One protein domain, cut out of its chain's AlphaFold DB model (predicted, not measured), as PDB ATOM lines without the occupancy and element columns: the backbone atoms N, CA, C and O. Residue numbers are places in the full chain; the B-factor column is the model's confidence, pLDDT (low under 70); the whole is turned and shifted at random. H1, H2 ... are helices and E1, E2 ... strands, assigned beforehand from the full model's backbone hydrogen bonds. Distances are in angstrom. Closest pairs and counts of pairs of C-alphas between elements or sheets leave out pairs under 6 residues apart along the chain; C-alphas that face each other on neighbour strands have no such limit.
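This is residues 391 to 532 of the 635 residues of the protein "DNA polymerase I family protein with 3'-5'-exonuclease and polymerase domains" of Opitutaceae bacterium TAV1 (UniProt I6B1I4). A cluster of short helices, mostly crossed, has H6 in its middle, with H3 crossing H6, H7 and H8 packed on it, and the hairpin H1 and H2 beyond H3. From this cluster the long helix H9 runs away to a small hairpin of strands, E1 and E2, at one end of the model, while the links round H4 and H5 reach toward the other. The printed part has 142 residues, with nine named helices followed by two named strands, which make an antiparallel sheet of order E1 - E2; the class is mostly helix. The whole is only just loose, close to compact, with a radius of gyration of the C-alphas of 17.7 A, and elongated, spanning 62 by 36 by 23 A.

H1, residues 391 to 396, begins at C-alpha 391 (-22.670, 31.290, 81.527). H2 is residues 400 to 407, H3 412 to 420, H4 429 to 432, H5 440 to 443 and H6 445 to 454, 14.3 A long. H7, residues 462 to 473, measures 14.7 A, and H8, residues 479 to 492, 19.8 A. H9, residues 494 to 512, is the longest at 26.4 A and ends at C-alpha 512 (-30.644, 9.540, 104.885). E1 is residues 520 to 523; E2, residues 529 to 532, ends at C-alpha 532 (-36.088, 13.161, 92.002).

The hub is H6. It touches H3 about perpendicular, at 79 degrees, with the closest C-alphas, of Tyr 413 and Ala 449, 5.2 A apart. It touches H7 at 6.0 A, C-alphas of Gln 447 and Ile 473, and residues 485 to 489 of H8 at 6.8 A, C-alphas of Arg 452 and Phe 489. H2 and H3 form a helical hairpin, as do H1 and H2, whose closest C-alphas, of Leu 394 and Leu 403, are 6.8 A apart. H4 and H5 are near each other. H1 touches residues 495 to 499 of H9 at a steep tilt of 56 degrees, closest at the C-alphas of Tyr 396 and Phe 499, 6.6 A. The C-alphas of Met 507 in H9 and Phe 520 in E1 are 6.6 A apart. In the hairpin E1 and E2, N 520 and O 532 are within hydrogen-bond range at 2.8 A. Every O i to N i+4 pair is within range in H1, H2, H3, H6 and H8, against 7 of 8 in H7 and 14 of 15 in H9; H4 and H5 are too short for such a pair.

The C-alphas farthest apart, of Pro 436 and Pro 514, are 62.0 A apart. The printed part has no cut, and no link is long. Mean pLDDT of the printed part is 94.5; residue 471 is under 70.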
ATOM      1  N   ARG A 391     -22.358  30.077  80.751       97.69
ATOM      2  CA  ARG A 391     -22.670  31.290  81.527       97.69
ATOM      3  C   ARG A 391     -23.440  30.945  82.802       97.69
ATOM      4  O   ARG A 391     -23.051  31.370  83.883       97.69
ATOM      5  N   VAL A 392     -24.471  30.110  82.686       98.06
ATOM      6  CA  VAL A 392     -25.278  29.633  83.819       98.06
ATOM      7  C   VAL A 392     -24.428  28.816  84.799       98.06
ATOM      8  O   VAL A 392     -24.524  29.015  86.007       98.06
ATOM      9  N   THR A 393     -23.539  27.949  84.305       98.12
ATOM     10  CA  THR A 393     -22.607  27.186  85.156       98.12
ATOM     11  C   THR A 393     -21.720  28.115  85.981       98.12
ATOM     12  O   THR A 393     -21.576  27.920  87.188       98.12
ATOM     13  N   LEU A 394     -21.138  29.141  85.350       98.00
ATOM     14  CA  LEU A 394     -20.294  30.124  86.031       98.00
ATOM     15  C   LEU A 394     -21.090  30.973  87.031       98.00
ATOM     16  O   LEU A 394     -20.566  31.304  88.091       98.00
ATOM     17  N   TRP A 395     -22.357  31.267  86.733       98.19
ATOM     18  CA  TRP A 395     -23.258  31.996  87.626       98.19
ATOM     19  C   TRP A 395     -23.600  31.201  88.891       98.19
ATOM     20  O   TRP A 395     -23.380  31.705  89.989       98.19
ATOM     21  N   TYR A 396     -23.981  29.923  88.780       97.94
ATOM     22  CA  TYR A 396     -24.157  29.049  89.957       97.94
ATOM     23  C   TYR A 396     -22.853  28.782  90.726       97.94
ATOM     24  O   TYR A 396     -22.873  28.452  91.917       97.94
ATOM     25  N   ALA A 397     -21.714  28.881  90.040       97.44
ATOM     26  CA  ALA A 397     -20.389  28.781  90.635       97.44
ATOM     27  C   ALA A 397     -19.906  30.092  91.282       97.44
ATOM     28  O   ALA A 397     -18.862  30.064  91.940       97.44
ATOM     29  N   GLU A 398     -20.645  31.195  91.107       97.31
ATOM     30  CA  GLU A 398     -20.301  32.549  91.557       97.31
ATOM     31  C   GLU A 398     -18.931  33.026  91.024       97.31
ATOM     32  O   GLU A 398     -18.176  33.721  91.708       97.31
ATOM     33  N   ASP A 399     -18.574  32.640  89.793       97.31
ATOM     34  CA  ASP A 399     -17.319  33.051  89.150       97.31
ATOM     35  C   ASP A 399     -17.478  34.393  88.421       97.31
ATOM     36  O   ASP A 399     -17.530  34.484  87.191       97.31
ATOM     37  N   TRP A 400     -17.569  35.464  89.208       96.50
ATOM     38  CA  TRP A 400     -17.786  36.819  88.700       96.50
ATOM     39  C   TRP A 400     -16.650  37.327  87.803       96.50
ATOM     40  O   TRP A 400     -16.897  38.156  86.932       96.50
ATOM     41  N   ASN A 401     -15.428  36.805  87.960       96.06
ATOM     42  CA  ASN A 401     -14.290  37.171  87.116       96.06
ATOM     43  C   ASN A 401     -14.483  36.667  85.679       96.06
ATOM     44  O   ASN A 401     -14.405  37.445  84.731       96.06
ATOM     45  N   GLN A 402     -14.794  35.375  85.505       96.94
ATOM     46  CA  GLN A 402     -15.094  34.844  84.173       96.94
ATOM     47  C   GLN A 402     -16.348  35.501  83.586       96.94
ATOM     48  O   GLN A 402     -16.335  35.871  82.415       96.94
ATOM     49  N   LEU A 403     -17.405  35.708  84.381       97.62
ATOM     50  CA  LEU A 403     -18.625  36.368  83.903       97.62
ATOM     51  C   LEU A 403     -18.379  37.805  83.415       97.62
ATOM     52  O   LEU A 403     -18.966  38.203  82.411       97.62
ATOM     53  N   GLU A 404     -17.497  38.566  84.066       97.38
ATOM     54  CA  GLU A 404     -17.131  39.915  83.624       97.38
ATOM     55  C   GLU A 404     -16.389  39.896  82.278       97.38
ATOM     56  O   GLU A 404     -16.679  40.702  81.395       97.38
ATOM     57  N   LEU A 405     -15.498  38.926  82.050       96.56
ATOM     58  CA  LEU A 405     -14.867  38.744  80.735       96.56
ATOM     59  C   LEU A 405     -15.916  38.461  79.646       96.56
ATOM     60  O   LEU A 405     -15.855  39.039  78.560       96.56
ATOM     61  N   LEU A 406     -16.912  37.619  79.946       96.44
ATOM     62  CA  LEU A 406     -18.003  37.305  79.016       96.44
ATOM     63  C   LEU A 406     -18.939  38.491  78.761       96.44
ATOM     64  O   LEU A 406     -19.500  38.591  77.667       96.44
ATOM     65  N   ARG A 407     -19.142  39.356  79.761       95.19
ATOM     66  CA  ARG A 407     -19.907  40.607  79.642       95.19
ATOM     67  C   ARG A 407     -19.210  41.584  78.697       95.19
ATOM     68  O   ARG A 407     -19.873  42.207  77.878       95.19
ATOM     69  N   ASN A 408     -17.881  41.625  78.737       94.12
ATOM     70  CA  ASN A 408     -17.047  42.441  77.853       94.12
ATOM     71  C   ASN A 408     -16.816  41.817  76.457       94.12
ATOM     72  O   ASN A 408     -15.883  42.191  75.752       94.12
ATOM     73  N   GLY A 409     -17.656  40.860  76.044       91.88
ATOM     74  CA  GLY A 409     -17.662  40.309  74.683       91.88
ATOM     75  C   GLY A 409     -16.645  39.197  74.410       91.88
ATOM     76  O   GLY A 409     -16.514  38.766  73.265       91.88
ATOM     77  N   MET A 410     -15.939  38.700  75.428       94.19
ATOM     78  CA  MET A 410     -14.970  37.617  75.251       94.19
ATOM     79  C   MET A 410     -15.650  36.267  74.994       94.19
ATOM     80  O   MET A 410     -16.676  35.948  75.602       94.19
ATOM     81  N   ASP A 411     -15.054  35.437  74.130       92.94
ATOM     82  CA  ASP A 411     -15.527  34.064  73.936       92.94
ATOM     83  C   ASP A 411     -15.274  33.206  75.183       92.94
ATOM     84  O   ASP A 411     -14.297  33.400  75.907       92.94
ATOM     85  N   VAL A 412     -16.153  32.232  75.433       95.12
ATOM     86  CA  VAL A 412     -16.142  31.472  76.689       95.12
ATOM     87  C   VAL A 412     -14.869  30.671  76.941       95.12
ATOM     88  O   VAL A 412     -14.465  30.487  78.091       95.12
ATOM     89  N   TYR A 413     -14.196  30.218  75.888       96.06
ATOM     90  CA  TYR A 413     -12.972  29.439  76.024       96.06
ATOM     91  C   TYR A 413     -11.777  30.349  76.286       96.06
ATOM     92  O   TYR A 413     -10.909  29.998  77.085       96.06
ATOM     93  N   GLU A 414     -11.747  31.526  75.664       96.88
ATOM     94  CA  GLU A 414     -10.750  32.544  75.980       96.88
ATOM     95  C   GLU A 414     -10.929  33.088  77.404       96.88
ATOM     96  O   GLU A 414      -9.955  33.115  78.160       96.88
ATOM     97  N   ALA A 415     -12.159  33.411  77.815       97.31
ATOM     98  CA  ALA A 415     -12.459  33.849  79.178       97.31
ATOM     99  C   ALA A 415     -11.978  32.821  80.215       97.31
ATOM    100  O   ALA A 415     -11.281  33.165  81.174       97.31
ATOM    101  N   HIS A 416     -12.251  31.536  79.965       97.56
ATOM    102  CA  HIS A 416     -11.778  30.450  80.817       97.56
ATOM    103  C   HIS A 416     -10.252  30.334  80.857       97.56
ATOM    104  O   HIS A 416      -9.668  30.125  81.928       97.56
ATOM    105  N   ALA A 417      -9.594  30.463  79.701       97.50
ATOM    106  CA  ALA A 417      -8.146  30.359  79.601       97.50
ATOM    107  C   ALA A 417      -7.435  31.496  80.346       97.50
ATOM    108  O   ALA A 417      -6.463  31.252  81.070       97.50
ATOM    109  N   ARG A 418      -7.949  32.723  80.226       97.06
ATOM    110  CA  ARG A 418      -7.418  33.894  80.932       97.06
ATOM    111  C   ARG A 418      -7.607  33.780  82.435       97.06
ATOM    112  O   ARG A 418      -6.653  33.955  83.187       97.06
ATOM    113  N   ALA A 419      -8.808  33.408  82.869       96.50
ATOM    114  CA  ALA A 419      -9.124  33.337  84.287       96.50
ATOM    115  C   ALA A 419      -8.442  32.163  85.008       96.50
ATOM    116  O   ALA A 419      -8.062  32.299  86.167       96.50
ATOM    117  N   THR A 420      -8.299  30.999  84.355       96.06
ATOM    118  CA  THR A 420      -7.976  29.745  85.072       96.06
ATOM    119  C   THR A 420      -6.922  28.853  84.410       96.06
ATOM    120  O   THR A 420      -6.657  27.747  84.899       96.06
ATOM    121  N   MET A 421      -6.325  29.291  83.295       95.75
ATOM    122  CA  MET A 421      -5.254  28.562  82.593       95.75
ATOM    123  C   MET A 421      -3.964  29.374  82.430       95.75
ATOM    124  O   MET A 421      -2.998  28.851  81.880       95.75
ATOM    125  N   GLY A 422      -3.922  30.613  82.930       93.56
ATOM    126  CA  GLY A 422      -2.723  31.455  82.914       93.56
ATOM    127  C   GLY A 422      -2.463  32.168  81.584       93.56
ATOM    128  O   GLY A 422      -1.343  32.619  81.349       93.56
ATOM    129  N   TYR A 423      -3.465  32.283  80.706       96.25
ATOM    130  CA  TYR A 423      -3.325  33.053  79.472       96.25
ATOM    131  C   TYR A 423      -3.406  34.561  79.760       96.25
ATOM    132  O   TYR A 423      -4.484  35.108  79.947       96.25
ATOM    133  N   ILE A 424      -2.264  35.248  79.814       94.81
ATOM    134  CA  ILE A 424      -2.182  36.683  80.180       94.81
ATOM    135  C   ILE A 424      -1.831  37.601  79.003       94.81
ATOM    136  O   ILE A 424      -1.582  38.790  79.181       94.81
ATOM    137  N   ARG A 425      -1.759  37.044  77.794       93.00
ATOM    138  CA  ARG A 425      -1.310  37.760  76.598       93.00
ATOM    139  C   ARG A 425      -2.396  38.683  76.039       93.00
ATOM    140  O   ARG A 425      -3.568  38.332  76.143       93.00
ATOM    141  N   PRO A 426      -2.050  39.834  75.440       91.94
ATOM    142  CA  PRO A 426      -3.046  40.737  74.870       91.94
ATOM    143  C   PRO A 426      -3.675  40.193  73.582       91.94
ATOM    144  O   PRO A 426      -4.810  40.547  73.277       91.94
ATOM    145  N   GLU A 427      -2.979  39.330  72.835       94.25
ATOM    146  CA  GLU A 427      -3.526  38.751  71.606       94.25
ATOM    147  C   GLU A 427      -4.753  37.856  71.898       94.25
ATOM    148  O   GLU A 427      -4.842  37.274  72.983       94.25
ATOM    149  N   PRO A 428      -5.703  37.710  70.954       95.00
ATOM    150  CA  PRO A 428      -6.779  36.729  71.074       95.00
ATOM    151  C   PRO A 428      -6.241  35.295  71.102       95.00
ATOM    152  O   PRO A 428      -5.381  34.915  70.295       95.00
ATOM    153  N   LEU A 429      -6.809  34.451  71.966       95.88
ATOM    154  CA  LEU A 429      -6.333  33.078  72.164       95.88
ATOM    155  C   LEU A 429      -6.404  32.270  70.867       95.88
ATOM    156  O   LEU A 429      -5.485  31.520  70.547       95.88
ATOM    157  N   LYS A 430      -7.495  32.435  70.110       94.94
ATOM    158  CA  LYS A 430      -7.733  31.734  68.837       94.94
ATOM    159  C   LYS A 430      -6.650  31.988  67.784       94.94
ATOM    160  O   LYS A 430      -6.471  31.153  66.900       94.94
ATOM    161  N   ASP A 431      -5.950  33.114  67.874       94.44
ATOM    162  CA  ASP A 431      -4.911  33.493  66.923       94.44
ATOM    163  C   ASP A 431      -3.532  33.124  67.455       94.44
ATOM    164  O   ASP A 431      -2.730  32.545  66.725       94.44
ATOM    165  N   TRP A 432      -3.292  33.320  68.753       94.81
ATOM    166  CA  TRP A 432      -2.025  32.952  69.378       94.81
ATOM    167  C   TRP A 432      -1.702  31.455  69.267       94.81
ATOM    168  O   TRP A 432      -0.559  31.107  68.976       94.81
ATOM    169  N   VAL A 433      -2.693  30.563  69.415       94.75
ATOM    170  CA  VAL A 433      -2.481  29.100  69.322       94.75
ATOM    171  C   VAL A 433      -1.992  28.620  67.947       94.75
ATOM    172  O   VAL A 433      -1.544  27.484  67.826       94.75
ATOM    173  N   LYS A 434      -2.046  29.472  66.914       93.75
ATOM    174  CA  LYS A 434      -1.528  29.180  65.566       93.75
ATOM    175  C   LYS A 434      -0.024  29.466  65.433       93.75
ATOM    176  O   LYS A 434       0.551  29.218  64.375       93.75
ATOM    177  N   THR A 435       0.616  30.004  66.475       93.69
ATOM    178  CA  THR A 435       2.040  30.365  66.448       93.69
ATOM    179  C   THR A 435       2.918  29.109  66.331       93.69
ATOM    180  O   THR A 435       2.722  28.155  67.088       93.69
ATOM    181  N   PRO A 436       3.912  29.078  65.424       93.19
ATOM    182  CA  PRO A 436       4.859  27.967  65.342       93.19
ATOM    183  C   PRO A 436       5.704  27.812  66.616       93.19
ATOM    184  O   PRO A 436       6.043  28.793  67.273       93.19
ATOM    185  N   GLY A 437       6.101  26.579  66.941       93.88
ATOM    186  CA  GLY A 437       7.039  26.291  68.037       93.88
ATOM    187  C   GLY A 437       6.432  26.245  69.446       93.88
ATOM    188  O   GLY A 437       7.173  26.068  70.411       93.88
ATOM    189  N   LEU A 438       5.109  26.372  69.578       93.88
ATOM    190  CA  LEU A 438       4.405  26.212  70.852       93.88
ATOM    191  C   LEU A 438       4.485  24.768  71.375       93.88
ATOM    192  O   LEU A 438       4.444  23.803  70.606       93.88
ATOM    193  N   SER A 439       4.538  24.605  72.700       93.25
ATOM    194  CA  SER A 439       4.379  23.286  73.321       93.25
ATOM    195  C   SER A 439       2.977  22.718  73.067       93.25
ATOM    196  O   SER A 439       2.039  23.449  72.747       93.25
ATOM    197  N   PHE A 440       2.782  21.410  73.273       90.62
ATOM    198  CA  PHE A 440       1.467  20.777  73.091       90.62
ATOM    199  C   PHE A 440       0.350  21.473  73.887       90.62
ATOM    200  O   PHE A 440      -0.743  21.672  73.361       90.62
ATOM    201  N   ALA A 441       0.615  21.841  75.146       90.50
ATOM    202  CA  ALA A 441      -0.372  22.487  76.009       90.50
ATOM    203  C   ALA A 441      -0.726  23.903  75.532       90.50
ATOM    204  O   ALA A 441      -1.874  24.320  75.660       90.50
ATOM    205  N   GLU A 442       0.244  24.619  74.965       93.44
ATOM    206  CA  GLU A 442       0.067  25.964  74.423       93.44
ATOM    207  C   GLU A 442      -0.667  25.929  73.079       93.44
ATOM    208  O   GLU A 442      -1.705  26.571  72.937       93.44
ATOM    209  N   ALA A 443      -0.203  25.103  72.138       94.12
ATOM    210  CA  ALA A 443      -0.814  24.936  70.820       94.12
ATOM    211  C   ALA A 443      -2.266  24.432  70.897       94.12
ATOM    212  O   ALA A 443      -3.078  24.737  70.031       94.12
ATOM    213  N   ASN A 444      -2.608  23.677  71.949       94.69
ATOM    214  CA  ASN A 444      -3.955  23.144  72.162       94.69
ATOM    215  C   ASN A 444      -4.718  23.850  73.290       94.69
ATOM    216  O   ASN A 444      -5.736  23.335  73.762       94.69
ATOM    217  N   MET A 445      -4.257  25.014  73.757       96.19
ATOM    218  CA  MET A 445      -4.833  25.679  74.930       96.19
ATOM    219  C   MET A 445      -6.332  25.954  74.757       96.19
ATOM    220  O   MET A 445      -7.114  25.705  75.673       96.19
ATOM    221  N   ARG A 446      -6.755  26.392  73.565       95.75
ATOM    222  CA  ARG A 446      -8.171  26.647  73.265       95.75
ATOM    223  C   ARG A 446      -9.004  25.365  73.248       95.75
ATOM    224  O   ARG A 446     -10.095  25.340  73.816       95.75
ATOM    225  N   GLN A 447      -8.497  24.290  72.642       94.88
ATOM    226  CA  GLN A 447      -9.146  22.977  72.690       94.88
ATOM    227  C   GLN A 447      -9.282  22.468  74.133       94.88
ATOM    228  O   GLN A 447     -10.347  21.996  74.529       94.88
ATOM    229  N   ILE A 448      -8.233  22.612  74.946       95.75
ATOM    230  CA  ILE A 448      -8.248  22.219  76.359       95.75
ATOM    231  C   ILE A 448      -9.254  23.072  77.145       95.75
ATOM    232  O   ILE A 448     -10.007  22.520  77.947       95.75
ATOM    233  N   ALA A 449      -9.322  24.384  76.902       96.56
ATOM    234  CA  ALA A 449     -10.322  25.262  77.509       96.56
ATOM    235  C   ALA A 449     -11.748  24.811  77.161       96.56
ATOM    236  O   ALA A 449     -12.583  24.666  78.053       96.56
ATOM    237  N   LYS A 450     -12.005  24.476  75.891       94.88
ATOM    238  CA  LYS A 450     -13.284  23.900  75.450       94.88
ATOM    239  C   LYS A 450     -13.615  22.597  76.180       94.88
ATOM    240  O   LYS A 450     -14.737  22.435  76.653       94.88
ATOM    241  N   ALA A 451     -12.640  21.701  76.336       92.81
ATOM    242  CA  ALA A 451     -12.826  20.452  77.074       92.81
ATOM    243  C   ALA A 451     -13.135  20.674  78.564       92.81
ATOM    244  O   ALA A 451     -13.968  19.975  79.147       92.81
ATOM    245  N   ARG A 452     -12.485  21.669  79.176       95.38
ATOM    246  CA  ARG A 452     -12.714  22.068  80.568       95.38
ATOM    247  C   ARG A 452     -14.122  22.628  80.768       95.38
ATOM    248  O   ARG A 452     -14.828  22.141  81.644       95.38
ATOM    249  N   VAL A 453     -14.541  23.579  79.932       94.44
ATOM    250  CA  VAL A 453     -15.856  24.235  80.028       94.44
ATOM    251  C   VAL A 453     -17.002  23.249  79.780       94.44
ATOM    252  O   VAL A 453     -17.902  23.158  80.605       94.44
ATOM    253  N   LEU A 454     -16.960  22.482  78.684       90.50
ATOM    254  CA  LEU A 454     -18.087  21.630  78.273       90.50
ATOM    255  C   LEU A 454     -18.119  20.261  78.964       90.50
ATOM    256  O   LEU A 454     -19.179  19.663  79.108       90.50
ATOM    257  N   GLY A 455     -16.955  19.727  79.347       90.50
ATOM    258  CA  GLY A 455     -16.851  18.397  79.944       90.50
ATOM    259  C   GLY A 455     -16.654  18.444  81.453       90.50
ATOM    260  O   GLY A 455     -17.423  17.861  82.219       90.50
ATOM    261  N   LEU A 456     -15.594  19.121  81.899       95.25
ATOM    262  CA  LEU A 456     -15.213  19.103  83.313       95.25
ATOM    263  C   LEU A 456     -16.137  19.944  84.198       95.25
ATOM    264  O   LEU A 456     -16.242  19.634  85.385       95.25
ATOM    265  N   GLY A 457     -16.855  20.916  83.623       93.38
ATOM    266  CA  GLY A 457     -17.920  21.669  84.295       93.38
ATOM    267  C   GLY A 457     -18.978  20.787  84.975       93.38
ATOM    268  O   GLY A 457     -19.541  21.183  85.990       93.38
ATOM    269  N   PHE A 458     -19.163  19.551  84.489       94.75
ATOM    270  CA  PHE A 458     -20.201  18.618  84.941       94.75
ATOM    271  C   PHE A 458     -19.667  17.276  85.468       94.75
ATOM    272  O   PHE A 458     -20.332  16.246  85.384       94.75
ATOM    273  N   GLY A 459     -18.460  17.227  86.034       93.38
ATOM    274  CA  GLY A 459     -18.013  16.023  86.772       93.38
ATOM    275  C   GLY A 459     -17.145  15.049  86.002       93.38
ATOM    276  O   GLY A 459     -16.715  14.052  86.582       93.38
ATOM    277  N   MET A 460     -16.857  15.310  84.726       94.62
ATOM    278  CA  MET A 460     -16.124  14.364  83.887       94.62
ATOM    279  C   MET A 460     -14.753  13.994  84.492       94.62
ATOM    280  O   MET A 460     -13.965  14.844  84.908       94.62
ATOM    281  N   GLY A 461     -14.482  12.688  84.575       94.62
ATOM    282  CA  GLY A 461     -13.208  12.139  85.049       94.62
ATOM    283  C   GLY A 461     -12.172  11.982  83.931       94.62
ATOM    284  O   GLY A 461     -12.509  12.024  82.751       94.62
ATOM    285  N   ALA A 462     -10.911  11.737  84.304       95.88
ATOM    286  CA  ALA A 462      -9.781  11.694  83.367       95.88
ATOM    287  C   ALA A 462      -9.948  10.659  82.244       95.88
ATOM    288  O   ALA A 462      -9.667  10.973  81.093       95.88
ATOM    289  N   GLN A 463     -10.460   9.459  82.545       92.44
ATOM    290  CA  GLN A 463     -10.669   8.429  81.521       92.44
ATOM    291  C   GLN A 463     -11.675   8.884  80.457       92.44
ATOM    292  O   GLN A 463     -11.398   8.799  79.266       92.44
ATOM    293  N   ARG A 464     -12.811   9.445  80.890       91.94
ATOM    294  CA  ARG A 464     -13.839   9.972  79.985       91.94
ATOM    295  C   ARG A 464     -13.363  11.221  79.238       91.94
ATOM    296  O   ARG A 464     -13.787  11.436  78.109       91.94
ATOM    297  N   LEU A 465     -12.473  12.018  79.839       93.62
ATOM    298  CA  LEU A 465     -11.851  13.166  79.178       93.62
ATOM    299  C   LEU A 465     -10.967  12.743  78.001       93.62
ATOM    300  O   LEU A 465     -10.970  13.444  76.999       93.62
ATOM    301  N   ILE A 466     -10.232  11.628  78.090       91.06
ATOM    302  CA  ILE A 466      -9.426  11.124  76.961       91.06
ATOM    303  C   ILE A 466     -10.329  10.878  75.753       91.06
ATOM    304  O   ILE A 466     -10.033  11.357  74.657       91.06
ATOM    305  N   ASP A 467     -11.443  10.179  75.979       86.06
ATOM    306  CA  ASP A 467     -12.417   9.898  74.934       86.06
ATOM    307  C   ASP A 467     -13.018  11.208  74.418       86.06
ATOM    308  O   ASP A 467     -12.886  11.513  73.241       86.06
ATOM    309  N   TYR A 468     -13.573  12.046  75.297       86.06
ATOM    310  CA  TYR A 468     -14.207  13.313  74.923       86.06
ATOM    311  C   TYR A 468     -13.277  14.275  74.162       86.06
ATOM    312  O   TYR A 468     -13.678  14.894  73.176       86.06
ATOM    313  N   ALA A 469     -12.024  14.405  74.603       87.12
ATOM    314  CA  ALA A 469     -11.040  15.273  73.971       87.12
ATOM    315  C   ALA A 469     -10.694  14.781  72.563       87.12
ATOM    316  O   ALA A 469     -10.587  15.581  71.632       87.12
ATOM    317  N   LYS A 470     -10.600  13.465  72.377       80.12
ATOM    318  CA  LYS A 470     -10.383  12.893  71.053       80.12
ATOM    319  C   LYS A 470     -11.617  13.056  70.168       80.12
ATOM    320  O   LYS A 470     -11.456  13.425  69.010       80.12
ATOM    321  N   THR A 471     -12.809  12.849  70.730       68.62
ATOM    322  CA  THR A 471     -14.044  12.726  69.952       68.62
ATOM    323  C   THR A 471     -14.677  14.047  69.541       68.62
ATOM    324  O   THR A 471     -15.148  14.243  68.427       68.62
ATOM    325  N   THR A 472     -14.717  14.977  70.486       76.06
ATOM    326  CA  THR A 472     -15.534  16.192  70.393       76.06
ATOM    327  C   THR A 472     -14.666  17.426  70.182       76.06
ATOM    328  O   THR A 472     -15.120  18.464  69.693       76.06
ATOM    329  N   ILE A 473     -13.401  17.328  70.588       83.44
ATOM    330  CA  ILE A 473     -12.455  18.442  70.607       83.44
ATOM    331  C   ILE A 473     -11.364  18.273  69.541       83.44
ATOM    332  O   ILE A 473     -10.873  19.278  69.030       83.44
ATOM    333  N   GLY A 474     -11.019  17.035  69.173       82.56
ATOM    334  CA  GLY A 474     -10.029  16.724  68.141       82.56
ATOM    335  C   GLY A 474      -8.581  16.691  68.638       82.56
ATOM    336  O   GLY A 474      -7.672  16.945  67.854       82.56
ATOM    337  N   ILE A 475      -8.343  16.400  69.924       87.00
ATOM    338  CA  ILE A 475      -6.988  16.273  70.494       87.00
ATOM    339  C   ILE A 475      -6.795  14.922  71.182       87.00
ATOM    340  O   ILE A 475      -7.687  14.410  71.854       87.00
ATOM    341  N   VAL A 476      -5.603  14.337  71.060       87.56
ATOM    342  CA  VAL A 476      -5.268  13.070  71.724       87.56
ATOM    343  C   VAL A 476      -4.541  13.361  73.031       87.56
ATOM    344  O   VAL A 476      -3.494  14.004  73.033       87.56
ATOM    345  N   LEU A 477      -5.091  12.871  74.143       89.31
ATOM    346  CA  LEU A 477      -4.509  13.022  75.475       89.31
ATOM    347  C   LEU A 477      -3.986  11.682  75.990       89.31
ATOM    348  O   LEU A 477      -4.665  10.660  75.913       89.31
ATOM    349  N   THR A 478      -2.800  11.700  76.589       93.88
ATOM    350  CA  THR A 478      -2.324  10.587  77.419       93.88
ATOM    351  C   THR A 478      -3.075  10.552  78.759       93.88
ATOM    352  O   THR A 478      -3.557  11.594  79.220       93.88
ATOM    353  N   PRO A 479      -3.124   9.400  79.459       95.12
ATOM    354  CA  PRO A 479      -3.729   9.320  80.791       95.12
ATOM    355  C   PRO A 479      -3.147  10.320  81.799       95.12
ATOM    356  O   PRO A 479      -3.889  10.921  82.577       95.12
ATOM    357  N   ALA A 480      -1.832  10.555  81.748       96.06
ATOM    358  CA  ALA A 480      -1.163  11.526  82.608       96.06
ATOM    359  C   ALA A 480      -1.597  12.969  82.299       96.06
ATOM    360  O   ALA A 480      -1.918  13.721  83.219       96.06
ATOM    361  N   GLN A 481      -1.675  13.345  81.016       95.31
ATOM    362  CA  GLN A 481      -2.159  14.667  80.601       95.31
ATOM    363  C   GLN A 481      -3.623  14.877  80.993       95.31
ATOM    364  O   GLN A 481      -3.953  15.908  81.575       95.31
ATOM    365  N   ALA A 482      -4.494  13.898  80.734       96.38
ATOM    366  CA  ALA A 482      -5.903  13.983  81.104       96.38
ATOM    367  C   ALA A 482      -6.077  14.147  82.620       96.38
ATOM    368  O   ALA A 482      -6.831  15.012  83.066       96.38
ATOM    369  N   LYS A 483      -5.326  13.382  83.427       97.50
ATOM    370  CA  LYS A 483      -5.319  13.536  84.886       97.50
ATOM    371  C   LYS A 483      -4.851  14.930  85.309       97.50
ATOM    372  O   LYS A 483      -5.515  15.567  86.121       97.50
ATOM    373  N   ALA A 484      -3.754  15.429  84.738       96.25
ATOM    374  CA  ALA A 484      -3.236  16.761  85.048       96.25
ATOM    375  C   ALA A 484      -4.237  17.877  84.696       96.25
ATOM    376  O   ALA A 484      -4.405  18.810  85.482       96.25
ATOM    377  N   ILE A 485      -4.938  17.763  83.561       96.88
ATOM    378  CA  ILE A 485      -5.987  18.706  83.143       96.88
ATOM    379  C   ILE A 485      -7.166  18.672  84.122       96.88
ATOM    380  O   ILE A 485      -7.619  19.732  84.553       96.88
ATOM    381  N   VAL A 486      -7.634  17.482  84.516       97.62
ATOM    382  CA  VAL A 486      -8.734  17.331  85.487       97.62
ATOM    383  C   VAL A 486      -8.363  17.916  86.844       97.62
ATOM    384  O   VAL A 486      -9.112  18.723  87.398       97.62
ATOM    385  N   ASP A 487      -7.197  17.547  87.371       97.69
ATOM    386  CA  ASP A 487      -6.739  18.027  88.671       97.69
ATOM    387  C   ASP A 487      -6.500  19.546  88.643       97.69
ATOM    388  O   ASP A 487      -6.857  20.255  89.585       97.69
ATOM    389  N   GLY A 488      -5.935  20.061  87.547       97.38
ATOM    390  CA  GLY A 488      -5.728  21.490  87.323       97.38
ATOM    391  C   GLY A 488      -7.037  22.272  87.258       97.38
ATOM    392  O   GLY A 488      -7.165  23.290  87.932       97.38
ATOM    393  N   PHE A 489      -8.030  21.775  86.515       97.44
ATOM    394  CA  PHE A 489      -9.358  22.384  86.446       97.44
ATOM    395  C   PHE A 489     -10.012  22.463  87.823       97.44
ATOM    396  O   PHE A 489     -10.441  23.543  88.224       97.44
ATOM    397  N   ARG A 490     -10.039  21.350  88.567       97.56
ATOM    398  CA  ARG A 490     -10.684  21.283  89.888       97.56
ATOM    399  C   ARG A 490     -10.030  22.220  90.902       97.56
ATOM    400  O   ARG A 490     -10.738  22.827  91.699       97.56
ATOM    401  N   ARG A 491      -8.699  22.367  90.857       97.50
ATOM    402  CA  ARG A 491      -7.975  23.344  91.689       97.50
ATOM    403  C   ARG A 491      -8.286  24.787  91.297       97.50
ATOM    404  O   ARG A 491      -8.457  25.618  92.177       97.50
ATOM    405  N   ALA A 492      -8.343  25.077  89.998       97.06
ATOM    406  CA  ALA A 492      -8.512  26.439  89.495       97.06
ATOM    407  C   ALA A 492      -9.976  26.917  89.460       97.06
ATOM    408  O   ALA A 492     -10.209  28.115  89.377       97.06
ATOM    409  N   ASN A 493     -10.957  26.008  89.536       97.50
ATOM    410  CA  ASN A 493     -12.394  26.314  89.472       97.50
ATOM    411  C   ASN A 493     -13.138  25.804  90.723       97.50
ATOM    412  O   ASN A 493     -14.084  25.016  90.609       97.50
ATOM    413  N   PRO A 494     -12.739  26.213  91.942       97.12
ATOM    414  CA  PRO A 494     -13.322  25.672  93.164       97.12
ATOM    415  C   PRO A 494     -14.811  26.022  93.321       97.12
ATOM    416  O   PRO A 494     -15.518  25.285  93.998       97.12
ATOM    417  N   GLY A 495     -15.311  27.099  92.698       98.06
ATOM    418  CA  GLY A 495     -16.740  27.446  92.678       98.06
ATOM    419  C   GLY A 495     -17.594  26.388  91.979       98.06
ATOM    420  O   GLY A 495     -18.538  25.864  92.572       98.06
ATOM    421  N   VAL A 496     -17.178  25.967  90.781       97.88
ATOM    422  CA  VAL A 496     -17.817  24.872  90.032       97.88
ATOM    423  C   VAL A 496     -17.750  23.574  90.841       97.88
ATOM    424  O   VAL A 496     -18.747  22.866  90.988       97.88
ATOM    425  N   VAL A 497     -16.594  23.308  91.467       98.12
ATOM    426  CA  VAL A 497     -16.406  22.129  92.324       98.12
ATOM    427  C   VAL A 497     -17.212  22.200  93.632       98.12
ATOM    428  O   VAL A 497     -17.489  21.185  94.263       98.12
ATOM    429  N   ARG A 498     -17.621  23.375  94.097       98.44
ATOM    430  CA  ARG A 498     -18.560  23.470  95.221       98.44
ATOM    431  C   ARG A 498     -19.987  23.254  94.747       98.44
ATOM    432  O   ARG A 498     -20.716  22.520  95.405       98.44
ATOM    433  N   PHE A 499     -20.366  23.829  93.609       98.19
ATOM    434  CA  PHE A 499     -21.718  23.739  93.063       98.19
ATOM    435  C   PHE A 499     -22.201  22.288  92.928       98.19
ATOM    436  O   PHE A 499     -23.157  21.901  93.598       98.19
ATOM    437  N   TRP A 500     -21.485  21.450  92.179       97.38
ATOM    438  CA  TRP A 500     -21.861  20.044  91.981       97.38
ATOM    439  C   TRP A 500     -21.880  19.210  93.295       97.38
ATOM    440  O   TRP A 500     -22.719  18.332  93.474       97.38
ATOM    441  N   ASN A 501     -21.020  19.524  94.273       97.94
ATOM    442  CA  ASN A 501     -20.843  18.788  95.523       97.94
ATOM    443  C   ASN A 501     -21.956  19.158  96.500       97.94
ATOM    444  O   ASN A 501     -22.442  18.288  97.214       97.94
ATOM    445  N   ARG A 502     -22.392  20.429  96.503       98.06
ATOM    446  CA  ARG A 502     -23.573  20.873  97.256       98.06
ATOM    447  C   ARG A 502     -24.803  20.065  96.845       98.06
ATOM    448  O   ARG A 502     -25.491  19.559  97.724       98.06
ATOM    449  N   LEU A 503     -25.026  19.888  95.540       98.19
ATOM    450  CA  LEU A 503     -26.156  19.108  95.022       98.19
ATOM    451  C   LEU A 503     -26.070  17.632  95.423       98.19
ATOM    452  O   LEU A 503     -27.045  17.071  95.914       98.19
ATOM    453  N   GLN A 504     -24.893  17.016  95.271       97.69
ATOM    454  CA  GLN A 504     -24.700  15.619  95.665       97.69
ATOM    455  C   GLN A 504     -24.963  15.404  97.159       97.69
ATOM    456  O   GLN A 504     -25.751  14.537  97.527       97.69
ATOM    457  N   VAL A 505     -24.340  16.220  98.012       97.94
ATOM    458  CA  VAL A 505     -24.488  16.113  99.468       97.94
ATOM    459  C   VAL A 505     -25.932  16.379  99.895       97.94
ATOM    460  O   VAL A 505     -26.416  15.728 100.816       97.94
ATOM    461  N   ALA A 506     -26.635  17.311  99.245       97.81
ATOM    462  CA  ALA A 506     -28.044  17.571  99.528       97.81
ATOM    463  C   ALA A 506     -28.913  16.334  99.246       97.81
ATOM    464  O   ALA A 506     -29.675  15.915 100.116       97.81
ATOM    465  N   MET A 507     -28.729  15.694  98.088       97.94
ATOM    466  CA  MET A 507     -29.482  14.496  97.711       97.94
ATOM    467  C   MET A 507     -29.137  13.282  98.593       97.94
ATOM    468  O   MET A 507     -30.021  12.532  99.006       97.94
ATOM    469  N   GLU A 508     -27.861  13.103  98.945       97.44
ATOM    470  CA  GLU A 508     -27.417  12.056  99.878       97.44
ATOM    471  C   GLU A 508     -28.006  12.258 101.284       97.44
ATOM    472  O   GLU A 508     -28.436  11.296 101.922       97.44
ATOM    473  N   ARG A 509     -28.073  13.508 101.764       96.88
ATOM    474  CA  ARG A 509     -28.716  13.849 103.045       96.88
ATOM    475  C   ARG A 509     -30.216  13.592 103.015       96.88
ATOM    476  O   ARG A 509     -30.735  13.057 103.991       96.88
ATOM    477  N   HIS A 510     -30.893  13.920 101.912       96.62
ATOM    478  CA  HIS A 510     -32.310  13.603 101.720       96.62
ATOM    479  C   HIS A 510     -32.565  12.101 101.852       96.62
ATOM    480  O   HIS A 510     -33.416  11.688 102.638       96.62
ATOM    481  N   ALA A 511     -31.754  11.279 101.181       95.81
ATOM    482  CA  ALA A 511     -31.857   9.819 101.233       95.81
ATOM    483  C   ALA A 511     -31.667   9.236 102.648       95.81
ATOM    484  O   ALA A 511     -32.211   8.177 102.968       95.81
ATOM    485  N   ALA A 512     -30.889   9.918 103.494       95.06
ATOM    486  CA  ALA A 512     -30.644   9.540 104.885       95.06
ATOM    487  C   ALA A 512     -31.674  10.117 105.876       95.06
ATOM    488  O   ALA A 512     -31.647   9.771 107.059       95.06
ATOM    489  N   SER A 513     -32.558  11.008 105.423       95.00
ATOM    490  CA  SER A 513     -33.530  11.696 106.272       95.00
ATOM    491  C   SER A 513     -34.813  10.875 106.482       95.00
ATOM    492  O   SER A 513     -35.118   9.970 105.697       95.00
ATOM    493  N   PRO A 514     -35.628  11.203 107.500       94.44
ATOM    494  CA  PRO A 514     -36.984  10.664 107.622       94.44
ATOM    495  C   PRO A 514     -37.878  10.966 106.404       94.44
ATOM    496  O   PRO A 514     -38.787  10.190 106.118       94.44
ATOM    497  N   GLN A 515     -37.594  12.047 105.667       91.75
ATOM    498  CA  GLN A 515     -38.311  12.480 104.461       91.75
ATOM    499  C   GLN A 515     -37.880  11.736 103.190       91.75
ATOM    500  O   GLN A 515     -38.366  12.047 102.112       91.75
ATOM    501  N   ARG A 516     -37.025  10.709 103.274       90.12
ATOM    502  CA  ARG A 516     -36.544   9.932 102.109       90.12
ATOM    503  C   ARG A 516     -37.637   9.328 101.206       90.12
ATOM    504  O   ARG A 516     -37.328   8.847 100.123       90.12
ATOM    505  N   HIS A 517     -38.878   9.257 101.691       90.50
ATOM    506  CA  HIS A 517     -40.039   8.770 100.943       90.50
ATOM    507  C   HIS A 517     -40.706   9.866 100.096       90.50
ATOM    508  O   HIS A 517     -41.483   9.550  99.202       90.50
ATOM    509  N   GLU A 518     -40.404  11.133 100.374       95.00
ATOM    510  CA  GLU A 518     -40.795  12.278  99.559       95.00
ATOM    511  C   GLU A 518     -39.780  12.483  98.419       95.00
ATOM    512  O   GLU A 518     -38.620  12.058  98.536       95.00
ATOM    513  N   PRO A 519     -40.180  13.126  97.310       95.88
ATOM    514  CA  PRO A 519     -39.248  13.516  96.259       95.88
ATOM    515  C   PRO A 519     -38.159  14.458  96.791       95.88
ATOM    516  O   PRO A 519     -38.403  15.291  97.663       95.88
ATOM    517  N   PHE A 520     -36.943  14.326  96.267       97.44
ATOM    518  CA  PHE A 520     -35.895  15.322  96.454       97.44
ATOM    519  C   PHE A 520     -36.046  16.407  95.387       97.44
ATOM    520  O   PHE A 520     -35.737  16.158  94.220       97.44
ATOM    521  N   GLY A 521     -36.486  17.593  95.797       96.50
ATOM    522  CA  GLY A 521     -36.615  18.758  94.926       96.50
ATOM    523  C   GLY A 521     -35.346  19.610  94.889       96.50
ATOM    524  O   GLY A 521     -34.717  19.868  95.919       96.50
ATOM    525  N   ILE A 522     -34.973  20.078  93.698       97.44
ATOM    526  CA  ILE A 522     -34.005  21.162  93.509       97.44
ATOM    527  C   ILE A 522     -34.756  22.370  92.955       97.44
ATOM    528  O   ILE A 522     -35.061  22.413  91.763       97.44
ATOM    529  N   GLU A 523     -35.010  23.356  93.812       95.56
ATOM    530  CA  GLU A 523     -35.610  24.625  93.405       95.56
ATOM    531  C   GLU A 523     -34.652  25.408  92.499       95.56
ATOM    532  O   GLU A 523     -33.477  25.623  92.820       95.56
ATOM    533  N   LEU A 524     -35.166  25.823  91.347       96.12
ATOM    534  CA  LEU A 524     -34.499  26.727  90.430       96.12
ATOM    535  C   LEU A 524     -34.864  28.173  90.797       96.12
ATOM    536  O   LEU A 524     -35.988  28.439  91.223       96.12
ATOM    537  N   PRO A 525     -33.963  29.140  90.568       93.25
ATOM    538  CA  PRO A 525     -34.266  30.563  90.733       93.25
ATOM    539  C   PRO A 525     -35.458  31.026  89.880       93.25
ATOM    540  O   PRO A 525     -36.192  31.927  90.272       93.25
ATOM    541  N   SER A 526     -35.684  30.356  88.750       89.69
ATOM    542  CA  SER A 526     -36.833  30.489  87.858       89.69
ATOM    543  C   SER A 526     -38.082  29.759  88.378       89.69
ATOM    544  O   SER A 526     -38.763  29.124  87.579       89.69
ATOM    545  N   TRP A 527     -38.369  29.787  89.694       85.50
ATOM    546  CA  TRP A 527     -39.562  29.242  90.403       85.50
ATOM    547  C   TRP A 527     -39.938  27.762  90.174       85.50
ATOM    548  O   TRP A 527     -40.795  27.231  90.883       85.50
ATOM    549  N   ARG A 528     -39.348  27.074  89.195       92.19
ATOM    550  CA  ARG A 528     -39.545  25.647  88.936       92.19
ATOM    551  C   ARG A 528     -38.725  24.811  89.909       92.19
ATOM    552  O   ARG A 528     -37.762  25.283  90.500       92.19
ATOM    553  N   SER A 529     -39.061  23.532  89.999       93.06
ATOM    554  CA  SER A 529     -38.265  22.539  90.717       93.06
ATOM    555  C   SER A 529     -37.926  21.367  89.801       93.06
ATOM    556  O   SER A 529     -38.684  21.037  88.885       93.06
ATOM    557  N   LEU A 530     -36.769  20.755  90.035       96.94
ATOM    558  CA  LEU A 530     -36.402  19.453  89.487       96.94
ATOM    559  C   LEU A 530     -36.606  18.391  90.565       96.94
ATOM    560  O   LEU A 530     -35.907  18.404  91.576       96.94
ATOM    561  N   GLU A 531     -37.531  17.465  90.327       96.75
ATOM    562  CA  GLU A 531     -37.927  16.447  91.304       96.75
ATOM    563  C   GLU A 531     -37.290  15.080  91.033       96.75
ATOM    564  O   GLU A 531     -37.390  14.531  89.933       96.75
ATOM    565  N   TYR A 532     -36.686  14.492  92.064       97.75
ATOM    566  CA  TYR A 532     -36.088  13.161  92.002       97.75
ATOM    567  C   TYR A 532     -36.784  12.211  92.976       97.75
ATOM    568  O   TYR A 532     -36.797  12.429  94.186       97.75
TER     569      TYR A 532